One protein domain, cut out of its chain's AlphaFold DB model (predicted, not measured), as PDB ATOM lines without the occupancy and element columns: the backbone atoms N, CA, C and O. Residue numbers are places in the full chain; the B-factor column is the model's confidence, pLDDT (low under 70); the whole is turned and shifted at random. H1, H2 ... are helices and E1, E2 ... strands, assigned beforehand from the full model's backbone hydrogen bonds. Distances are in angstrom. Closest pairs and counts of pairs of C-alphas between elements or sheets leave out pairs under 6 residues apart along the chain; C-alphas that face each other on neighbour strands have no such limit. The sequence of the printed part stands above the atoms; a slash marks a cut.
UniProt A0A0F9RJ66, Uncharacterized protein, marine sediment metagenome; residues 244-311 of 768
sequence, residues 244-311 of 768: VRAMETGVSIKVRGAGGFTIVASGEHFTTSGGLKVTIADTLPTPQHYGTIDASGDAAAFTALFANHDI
ATOM      1  N   VAL A 244     202.593 200.479 156.483       93.69
ATOM      2  CA  VAL A 244     203.617 201.519 156.668       93.69
ATOM      3  C   VAL A 244     203.658 202.094 158.090       93.69
ATOM      4  O   VAL A 244     204.371 203.069 158.346       93.69
ATOM      5  N   ARG A 245     202.865 201.561 159.025       92.88
ATOM      6  CA  ARG A 245     202.870 201.996 160.427       92.88
ATOM      7  C   ARG A 245     204.229 201.699 161.054       92.88
ATOM      8  O   ARG A 245     204.791 200.627 160.874       92.88
ATOM      9  N   ALA A 246     204.729 202.625 161.868       88.50
ATOM     10  CA  ALA A 246     205.841 202.331 162.763       88.50
ATOM     11  C   ALA A 246     205.304 201.550 163.969       88.50
ATOM     12  O   ALA A 246     204.433 202.041 164.686       88.50
ATOM     13  N   MET A 247     205.812 200.338 164.182       90.50
ATOM     14  CA  MET A 247     205.438 199.497 165.316       90.50
ATOM     15  C   MET A 247     206.611 199.298 166.265       90.50
ATOM     16  O   MET A 247     207.768 199.234 165.843       90.50
ATOM     17  N   GLU A 248     206.308 199.182 167.554       91.56
ATOM     18  CA  GLU A 248     207.316 198.911 168.572       91.56
ATOM     19  C   GLU A 248     207.918 197.508 168.404       91.56
ATOM     20  O   GLU A 248     207.250 196.546 168.015       91.56
ATOM     21  N   THR A 249     209.207 197.381 168.724       94.00
ATOM     22  CA  THR A 249     209.890 196.081 168.758       94.00
ATOM     23  C   THR A 249     209.248 195.166 169.801       94.00
ATOM     24  O   THR A 249     208.982 195.589 170.922       94.00
ATOM     25  N   GLY A 250     209.037 193.899 169.445       91.88
ATOM     26  CA  GLY A 250     208.408 192.886 170.294       91.88
ATOM     27  C   GLY A 250     206.897 192.749 170.102       91.88
ATOM     28  O   GLY A 250     206.315 191.802 170.628       91.88
ATOM     29  N   VAL A 251     206.254 193.630 169.326       92.88
ATOM     30  CA  VAL A 251     204.822 193.505 169.014       92.88
ATOM     31  C   VAL A 251     204.572 192.229 168.210       92.88
ATOM     32  O   VAL A 251     205.133 192.041 167.128       92.88
ATOM     33  N   SER A 252     203.711 191.357 168.739       92.56
ATOM     34  CA  SER A 252     203.244 190.159 168.043       92.56
ATOM     35  C   SER A 252     202.090 190.497 167.107       92.56
ATOM     36  O   SER A 252     201.044 190.982 167.534       92.56
ATOM     37  N   ILE A 253     202.277 190.188 165.833       91.44
ATOM     38  CA  ILE A 253     201.327 190.389 164.748       91.44
ATOM     39  C   ILE A 253     200.764 189.042 164.305       91.44
ATOM     40  O   ILE A 253     201.470 188.035 164.261       91.44
ATOM     41  N   LYS A 254     199.491 189.023 163.917       89.25
ATOM     42  CA  LYS A 254     198.843 187.864 163.307       89.25
ATOM     43  C   LYS A 254     198.184 188.254 161.995       89.25
ATOM     44  O   LYS A 254     197.456 189.237 161.937       89.25
ATOM     45  N   VAL A 255     198.355 187.440 160.965       88.69
ATOM     46  CA  VAL A 255     197.600 187.577 159.716       88.69
ATOM     47  C   VAL A 255     196.547 186.470 159.676       88.69
ATOM     48  O   VAL A 255     196.851 185.308 159.949       88.69
ATOM     49  N   ARG A 256     195.275 186.796 159.421       85.50
ATOM     50  CA  ARG A 256     194.223 185.766 159.342       85.50
ATOM     51  C   ARG A 256     194.491 184.831 158.162       85.50
ATOM     52  O   ARG A 256     194.912 185.262 157.098       85.50
ATOM     53  N   GLY A 257     194.270 183.533 158.382       76.38
ATOM     54  CA  GLY A 257     194.614 182.499 157.398       76.38
ATOM     55  C   GLY A 257     196.120 182.260 157.237       76.38
ATOM     56  O   GLY A 257     196.504 181.388 156.467       76.38
ATOM     57  N   ALA A 258     196.955 182.988 157.983       81.12
ATOM     58  CA  ALA A 258     198.403 182.961 157.884       81.12
ATOM     59  C   ALA A 258     199.077 182.848 159.269       81.12
ATOM     60  O   ALA A 258     198.419 182.653 160.299       81.12
ATOM     61  N   GLY A 259     200.410 182.904 159.282       78.38
ATOM     62  CA  GLY A 259     201.231 182.738 160.480       78.38
ATOM     63  C   GLY A 259     201.294 183.966 161.396       78.38
ATOM     64  O   GLY A 259     200.723 185.025 161.122       78.38
ATOM     65  N   GLY A 260     201.989 183.792 162.525       87.31
ATOM     66  CA  GLY A 260     202.314 184.861 163.470       87.31
ATOM     67  C   GLY A 260     203.708 185.443 163.222       87.31
ATOM     68  O   GLY A 260     204.646 184.710 162.900       87.31
ATOM     69  N   PHE A 261     203.840 186.751 163.419       91.69
ATOM     70  CA  PHE A 261     205.064 187.522 163.216       91.69
ATOM     71  C   PHE A 261     205.400 188.331 164.466       91.69
ATOM     72  O   PHE A 261     204.513 188.672 165.243       91.69
ATOM     73  N   THR A 262     206.669 188.673 164.656       93.88
ATOM     74  CA  THR A 262     207.104 189.597 165.712       93.88
ATOM     75  C   THR A 262     207.902 190.734 165.098       93.88
ATOM     76  O   THR A 262     208.814 190.485 164.311       93.88
ATOM     77  N   ILE A 263     207.572 191.978 165.448       94.69
ATOM     78  CA  ILE A 263     208.339 193.154 165.018       94.69
ATOM     79  C   ILE A 263     209.714 193.144 165.684       94.69
ATOM     80  O   ILE A 263     209.817 192.983 166.903       94.69
ATOM     81  N   VAL A 264     210.771 193.369 164.908       94.56
ATOM     82  CA  VAL A 264     212.150 193.421 165.410       94.56
ATOM     83  C   VAL A 264     212.890 194.655 164.907       94.56
ATOM     84  O   VAL A 264     212.658 195.131 163.802       94.56
ATOM     85  N   ALA A 265     213.830 195.160 165.707       92.12
ATOM     86  CA  ALA A 265     214.723 196.237 165.276       92.12
ATOM     87  C   ALA A 265     215.818 195.744 164.304       92.12
ATOM     88  O   ALA A 265     216.256 196.481 163.418       92.12
ATOM     89  N   SER A 266     216.264 194.498 164.480       89.75
ATOM     90  CA  SER A 266     217.320 193.847 163.698       89.75
ATOM     91  C   SER A 266     217.230 192.327 163.823       89.75
ATOM     92  O   SER A 266     216.723 191.834 164.832       89.75
ATOM     93  N   GLY A 267     217.799 191.597 162.863       86.75
ATOM     94  CA  GLY A 267     217.709 190.132 162.824       86.75
ATOM     95  C   GLY A 267     216.380 189.660 162.238       86.75
ATOM     96  O   GLY A 267     215.923 188.559 162.529       86.75
ATOM     97  N   GLU A 268     215.741 190.527 161.455       91.19
ATOM     98  CA  GLU A 268     214.525 190.233 160.724       91.19
ATOM     99  C   GLU A 268     214.719 189.045 159.783       91.19
ATOM    100  O   GLU A 268     215.758 188.893 159.143       91.19
ATOM    101  N   HIS A 269     213.686 188.214 159.671       88.69
ATOM    102  CA  HIS A 269     213.631 187.215 158.614       88.69
ATOM    103  C   HIS A 269     213.337 187.877 157.264       88.69
ATOM    104  O   HIS A 269     213.850 187.422 156.249       88.69
ATOM    105  N   PHE A 270     212.515 188.934 157.244       88.94
ATOM    106  CA  PHE A 270     212.273 189.764 156.063       88.94
ATOM    107  C   PHE A 270     211.733 191.149 156.449       88.94
ATOM    108  O   PHE A 270     211.342 191.396 157.592       88.94
ATOM    109  N   THR A 271     211.714 192.054 155.468       92.19
ATOM    110  CA  THR A 271     211.082 193.376 155.572       92.19
ATOM    111  C   THR A 271     209.870 193.428 154.646       92.19
ATOM    112  O   THR A 271     209.980 193.047 153.480       92.19
ATOM    113  N   THR A 272     208.714 193.867 155.146       91.88
ATOM    114  CA  THR A 272     207.508 194.046 154.323       91.88
ATOM    115  C   THR A 272     207.705 195.164 153.299       91.88
ATOM    116  O   THR A 272     208.582 196.016 153.446       91.88
ATOM    117  N   SER A 273     206.865 195.216 152.266       91.12
ATOM    118  CA  SER A 273     206.892 196.321 151.292       91.12
ATOM    119  C   SER A 273     206.609 197.687 151.933       91.12
ATOM    120  O   SER A 273     207.127 198.697 151.463       91.12
ATOM    121  N   GLY A 274     205.834 197.715 153.020       90.31
ATOM    122  CA  GLY A 274     205.601 198.909 153.833       90.31
ATOM    123  C   GLY A 274     206.735 199.261 154.809       90.31
ATOM    124  O   GLY A 274     206.717 200.339 155.397       90.31
ATOM    125  N   GLY A 275     207.759 198.407 154.942       92.38
ATOM    126  CA  GLY A 275     208.977 198.685 155.712       92.38
ATOM    127  C   GLY A 275     209.038 198.057 157.109       92.38
ATOM    128  O   GLY A 275     209.999 198.307 157.839       92.38
ATOM    129  N   LEU A 276     208.063 197.229 157.494       92.94
ATOM    130  CA  LEU A 276     208.083 196.517 158.775       92.94
ATOM    131  C   LEU A 276     209.121 195.394 158.757       92.94
ATOM    132  O   LEU A 276     209.096 194.523 157.891       92.94
ATOM    133  N   LYS A 277     209.997 195.384 159.760       94.06
ATOM    134  CA  LYS A 277     211.002 194.341 159.985       94.06
ATOM    135  C   LYS A 277     210.450 193.273 160.914       94.06
ATOM    136  O   LYS A 277     210.084 193.591 162.049       94.06
ATOM    137  N   VAL A 278     210.396 192.021 160.459       92.56
ATOM    138  CA  VAL A 278     209.727 190.957 161.220       92.56
ATOM    139  C   VAL A 278     210.494 189.646 161.277       92.56
ATOM    140  O   VAL A 278     211.198 189.269 160.341       92.56
ATOM    141  N   THR A 279     210.307 188.917 162.372       91.25
ATOM    142  CA  THR A 279     210.639 187.495 162.494       91.25
ATOM    143  C   THR A 279     209.370 186.654 162.495       91.25
ATOM    144  O   THR A 279     208.283 187.118 162.845       91.25
ATOM    145  N   ILE A 280     209.513 185.403 162.077       88.75
ATOM    146  CA  ILE A 280     208.447 184.402 162.123       88.75
ATOM    147  C   ILE A 280     208.600 183.637 163.436       88.75
ATOM    148  O   ILE A 280     209.722 183.353 163.848       88.75
ATOM    149  N   ALA A 281     207.484 183.334 164.103       75.62
ATOM    150  CA  ALA A 281     207.506 182.616 165.380       75.62
ATOM    151  C   ALA A 281     208.053 181.178 165.253       75.62
ATOM    152  O   ALA A 281     208.632 180.649 166.201       75.62
ATOM    153  N   ASP A 282     207.894 180.568 164.079       76.44
ATOM    154  CA  ASP A 282     208.419 179.246 163.756       76.44
ATOM    155  C   ASP A 282     209.895 179.296 163.334       76.44
ATOM    156  O   ASP A 282     210.364 180.239 162.695       76.44
ATOM    157  N   THR A 283     210.625 178.220 163.636       74.12
ATOM    158  CA  THR A 283     212.052 178.073 163.299       74.12
ATOM    159  C   THR A 283     212.319 177.941 161.800       74.12
ATOM    160  O   THR A 283     213.443 178.190 161.368       74.12
ATOM    161  N   LEU A 284     211.316 177.552 161.001       85.88
ATOM    162  CA  LEU A 284     211.425 177.423 159.550       85.88
ATOM    163  C   LEU A 284     210.184 177.994 158.852       85.88
ATOM    164  O   LEU A 284     209.064 177.587 159.170       85.88
ATOM    165  N   PRO A 285     210.363 178.890 157.867       89.12
ATOM    166  CA  PRO A 285     209.258 179.507 157.156       89.12
ATOM    167  C   PRO A 285     208.588 178.508 156.209       89.12
ATOM    168  O   PRO A 285     209.237 177.668 155.581       89.12
ATOM    169  N   THR A 286     207.272 178.640 156.076       89.44
ATOM    170  CA  THR A 286     206.413 177.774 155.255       89.44
ATOM    171  C   THR A 286     205.421 178.616 154.453       89.44
ATOM    172  O   THR A 286     205.173 179.765 154.826       89.44
ATOM    173  N   PRO A 287     204.784 178.075 153.397       87.19
ATOM    174  CA  PRO A 287     203.795 178.830 152.626       87.19
ATOM    175  C   PRO A 287     202.626 179.344 153.481       87.19
ATOM    176  O   PRO A 287     202.108 180.425 153.235       87.19
ATOM    177  N   GLN A 288     202.249 178.624 154.543       85.44
ATOM    178  CA  GLN A 288     201.147 179.013 155.436       85.44
ATOM    179  C   GLN A 288     201.440 180.283 156.229       85.44
ATOM    180  O   GLN A 288     200.524 180.891 156.765       85.44
ATOM    181  N   HIS A 289     202.698 180.707 156.317       86.12
ATOM    182  CA  HIS A 289     203.014 182.003 156.896       86.12
ATOM    183  C   HIS A 289     202.515 183.155 156.015       86.12
ATOM    184  O   HIS A 289     202.227 184.222 156.533       86.12
ATOM    185  N   TYR A 290     202.332 182.925 154.717       85.00
ATOM    186  CA  TYR A 290     202.075 183.958 153.715       85.00
ATOM    187  C   TYR A 290     200.639 183.982 153.177       85.00
ATOM    188  O   TYR A 290     200.314 184.811 152.331       85.00
ATOM    189  N   GLY A 291     199.767 183.094 153.652       80.19
ATOM    190  CA  GLY A 291     198.361 183.073 153.262       80.19
ATOM    191  C   GLY A 291     197.694 181.730 153.522       80.19
ATOM    192  O   GLY A 291     198.352 180.740 153.856       80.19
ATOM    193  N   THR A 292     196.374 181.708 153.334       74.31
ATOM    194  CA  THR A 292     195.610 180.461 153.325       74.31
ATOM    195  C   THR A 292     196.077 179.620 152.147       74.31
ATOM    196  O   THR A 292     196.137 180.102 151.022       74.31
ATOM    197  N   ILE A 293     196.418 178.369 152.435       72.25
ATOM    198  CA  ILE A 293     196.842 177.394 151.435       72.25
ATOM    199  C   ILE A 293     195.651 176.469 151.190       72.25
ATOM    200  O   ILE A 293     195.325 175.666 152.076       72.25
ATOM    201  N   ASP A 294     194.985 176.608 150.048       69.69
ATOM    202  CA  ASP A 294     193.793 175.843 149.682       69.69
ATOM    203  C   ASP A 294     193.762 175.473 148.186       69.69
ATOM    204  O   ASP A 294     194.636 175.816 147.397       69.69
ATOM    205  N   ALA A 295     192.740 174.718 147.781       63.69
ATOM    206  CA  ALA A 295     192.626 174.221 146.411       63.69
ATOM    207  C   ALA A 295     192.382 175.318 145.350       63.69
ATOM    208  O   ALA A 295     192.368 174.997 144.161       63.69
ATOM    209  N   SER A 296     192.147 176.575 145.750       60.50
ATOM    210  CA  SER A 296     191.869 177.704 144.853       60.50
ATOM    211  C   SER A 296     193.122 178.467 144.405       60.50
ATOM    212  O   SER A 296     193.042 179.236 143.446       60.50
ATOM    213  N   GLY A 297     194.283 178.187 145.011       65.19
ATOM    214  CA  GLY A 297     195.598 178.555 144.486       65.19
ATOM    215  C   GLY A 297     196.537 179.191 145.510       65.19
ATOM    216  O   GLY A 297     196.212 180.193 146.140       65.19
ATOM    217  N   ASP A 298     197.764 178.668 145.592       79.88
ATOM    218  CA  ASP A 298     198.746 179.032 146.628       79.88
ATOM    219  C   ASP A 298     199.905 179.888 146.092       79.88
ATOM    220  O   ASP A 298     200.883 180.167 146.793       79.88
ATOM    221  N   ALA A 299     199.828 180.299 144.824       79.81
ATOM    222  CA  ALA A 299     200.944 180.888 144.088       79.81
ATOM    223  C   ALA A 299     201.542 182.129 144.776       79.81
ATOM    224  O   ALA A 299     202.765 182.272 144.837       79.81
ATOM    225  N   ALA A 300     200.703 183.011 145.332       81.31
ATOM    226  CA  ALA A 300     201.162 184.212 146.031       81.31
ATOM    227  C   ALA A 300     201.951 183.872 147.306       81.31
ATOM    228  O   ALA A 300     202.997 184.468 147.564       81.31
ATOM    229  N   ALA A 301     201.493 182.871 148.061       85.75
ATOM    230  CA  ALA A 301     202.144 182.433 149.289       85.75
ATOM    231  C   ALA A 301     203.507 181.778 149.013       85.75
ATOM    232  O   ALA A 301     204.491 182.084 149.685       85.75
ATOM    233  N   PHE A 302     203.596 180.932 147.980       87.44
ATOM    234  CA  PHE A 302     204.871 180.357 147.537       87.44
ATOM    235  C   PHE A 302     205.830 181.416 146.986       87.44
ATOM    236  O   PHE A 302     207.013 181.401 147.326       87.44
ATOM    237  N   THR A 303     205.325 182.365 146.194       87.44
ATOM    238  CA  THR A 303     206.132 183.477 145.665       87.44
ATOM    239  C   THR A 303     206.733 184.299 146.805       87.44
ATOM    240  O   THR A 303     207.934 184.566 146.800       87.44
ATOM    241  N   ALA A 304     205.931 184.649 147.814       86.38
ATOM    242  CA  ALA A 304     206.396 185.405 148.972       86.38
ATOM    243  C   ALA A 304     207.406 184.611 149.818       86.38
ATOM    244  O   ALA A 304     208.465 185.134 150.160       86.38
ATOM    245  N   LEU A 305     207.137 183.327 150.083       90.00
ATOM    246  CA  LEU A 305     208.058 182.441 150.799       90.00
ATOM    247  C   LEU A 305     209.439 182.394 150.130       90.00
ATOM    248  O   LEU A 305     210.459 182.587 150.792       90.00
ATOM    249  N   PHE A 306     209.472 182.147 148.820       91.56
ATOM    250  CA  PHE A 306     210.724 181.999 148.081       91.56
ATOM    251  C   PHE A 306     211.464 183.322 147.909       91.56
ATOM    252  O   PHE A 306     212.692 183.304 147.859       91.56
ATOM    253  N   ALA A 307     210.758 184.455 147.852       90.12
ATOM    254  CA  ALA A 307     211.370 185.780 147.772       90.12
ATOM    255  C   ALA A 307     212.069 186.194 149.077       90.12
ATOM    256  O   ALA A 307     213.099 186.871 149.029       90.12
ATOM    257  N   ASN A 308     211.535 185.764 150.222       88.94
ATOM    258  CA  ASN A 308     211.903 186.298 151.531       88.94
ATOM    259  C   ASN A 308     212.892 185.440 152.328       88.94
ATOM    260  O   ASN A 308     213.460 185.946 153.290       88.94
ATOM    261  N   HIS A 309     213.112 184.170 151.971       90.38
ATOM    262  CA  HIS A 309     213.890 183.263 152.825       90.38
ATOM    263  C   HIS A 309     214.925 182.417 152.100       90.38
ATOM    264  O   HIS A 309     214.686 181.885 151.009       90.38
ATOM    265  N   ASP A 310     216.087 182.280 152.735       91.56
ATOM    266  CA  ASP A 310     217.195 181.468 152.232       91.56
ATOM    267  C   ASP A 310     216.978 179.986 152.528       91.56
ATOM    268  O   ASP A 310     217.375 179.149 151.734       91.56
ATOM    269  N   ILE A 311     216.292 179.646 153.620       93.38
ATOM    270  CA  ILE A 311     215.876 178.274 153.919       93.38
ATOM    271  C   ILE A 311     214.354 178.251 153.954       93.38
ATOM    272  O   ILE A 311     213.748 178.948 154.765       93.38
TER     273      ILE A 311
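What this domain is: This is residues 244 to 311 of the 768 residues of an uncharacterized protein of marine sediment metagenome (UniProt A0A0F9RJ66). With little regular structure, this is a small meander of three strands, E1, E2 and E3, each the antiparallel neighbour of the one before, with long loops and one helix, H1, off the sheet. The printed part has 68 residues, 22 in named elements, a mixed class in the order E1 E2 E3 H1. It is compact, radius of gyration of the C-alphas 11.9 A, and only just elongated, spanning 36 by 24 by 21 A.

Where its parts are: Find C-alpha 252 at (203.244, 190.159, 168.043), where E1, residues 252 to 255, begins. E2 is residues 260 to 263, E3 277 to 280. H1, residues 299 to 308, runs 14.3 A to C-alpha 308 at (211.903, 186.298, 151.531).

How they stand to each other: Look at hairpin E1 and E2: N 253 and O 261 are 2.8 A apart. In hairpin E2 and E3, N 262 and O 279 are 2.9 A apart. Residues 270 to 271 pair antiparallel with 277 to 278 of E3. H1, every O i to N i+4 pair within hydrogen-bond range, is not on the sheet.

The domain as a whole: The printed part has no cut. The links E2 to E3 and E3 to H1 are long. Residues 294 to 297 are under pLDDT 70.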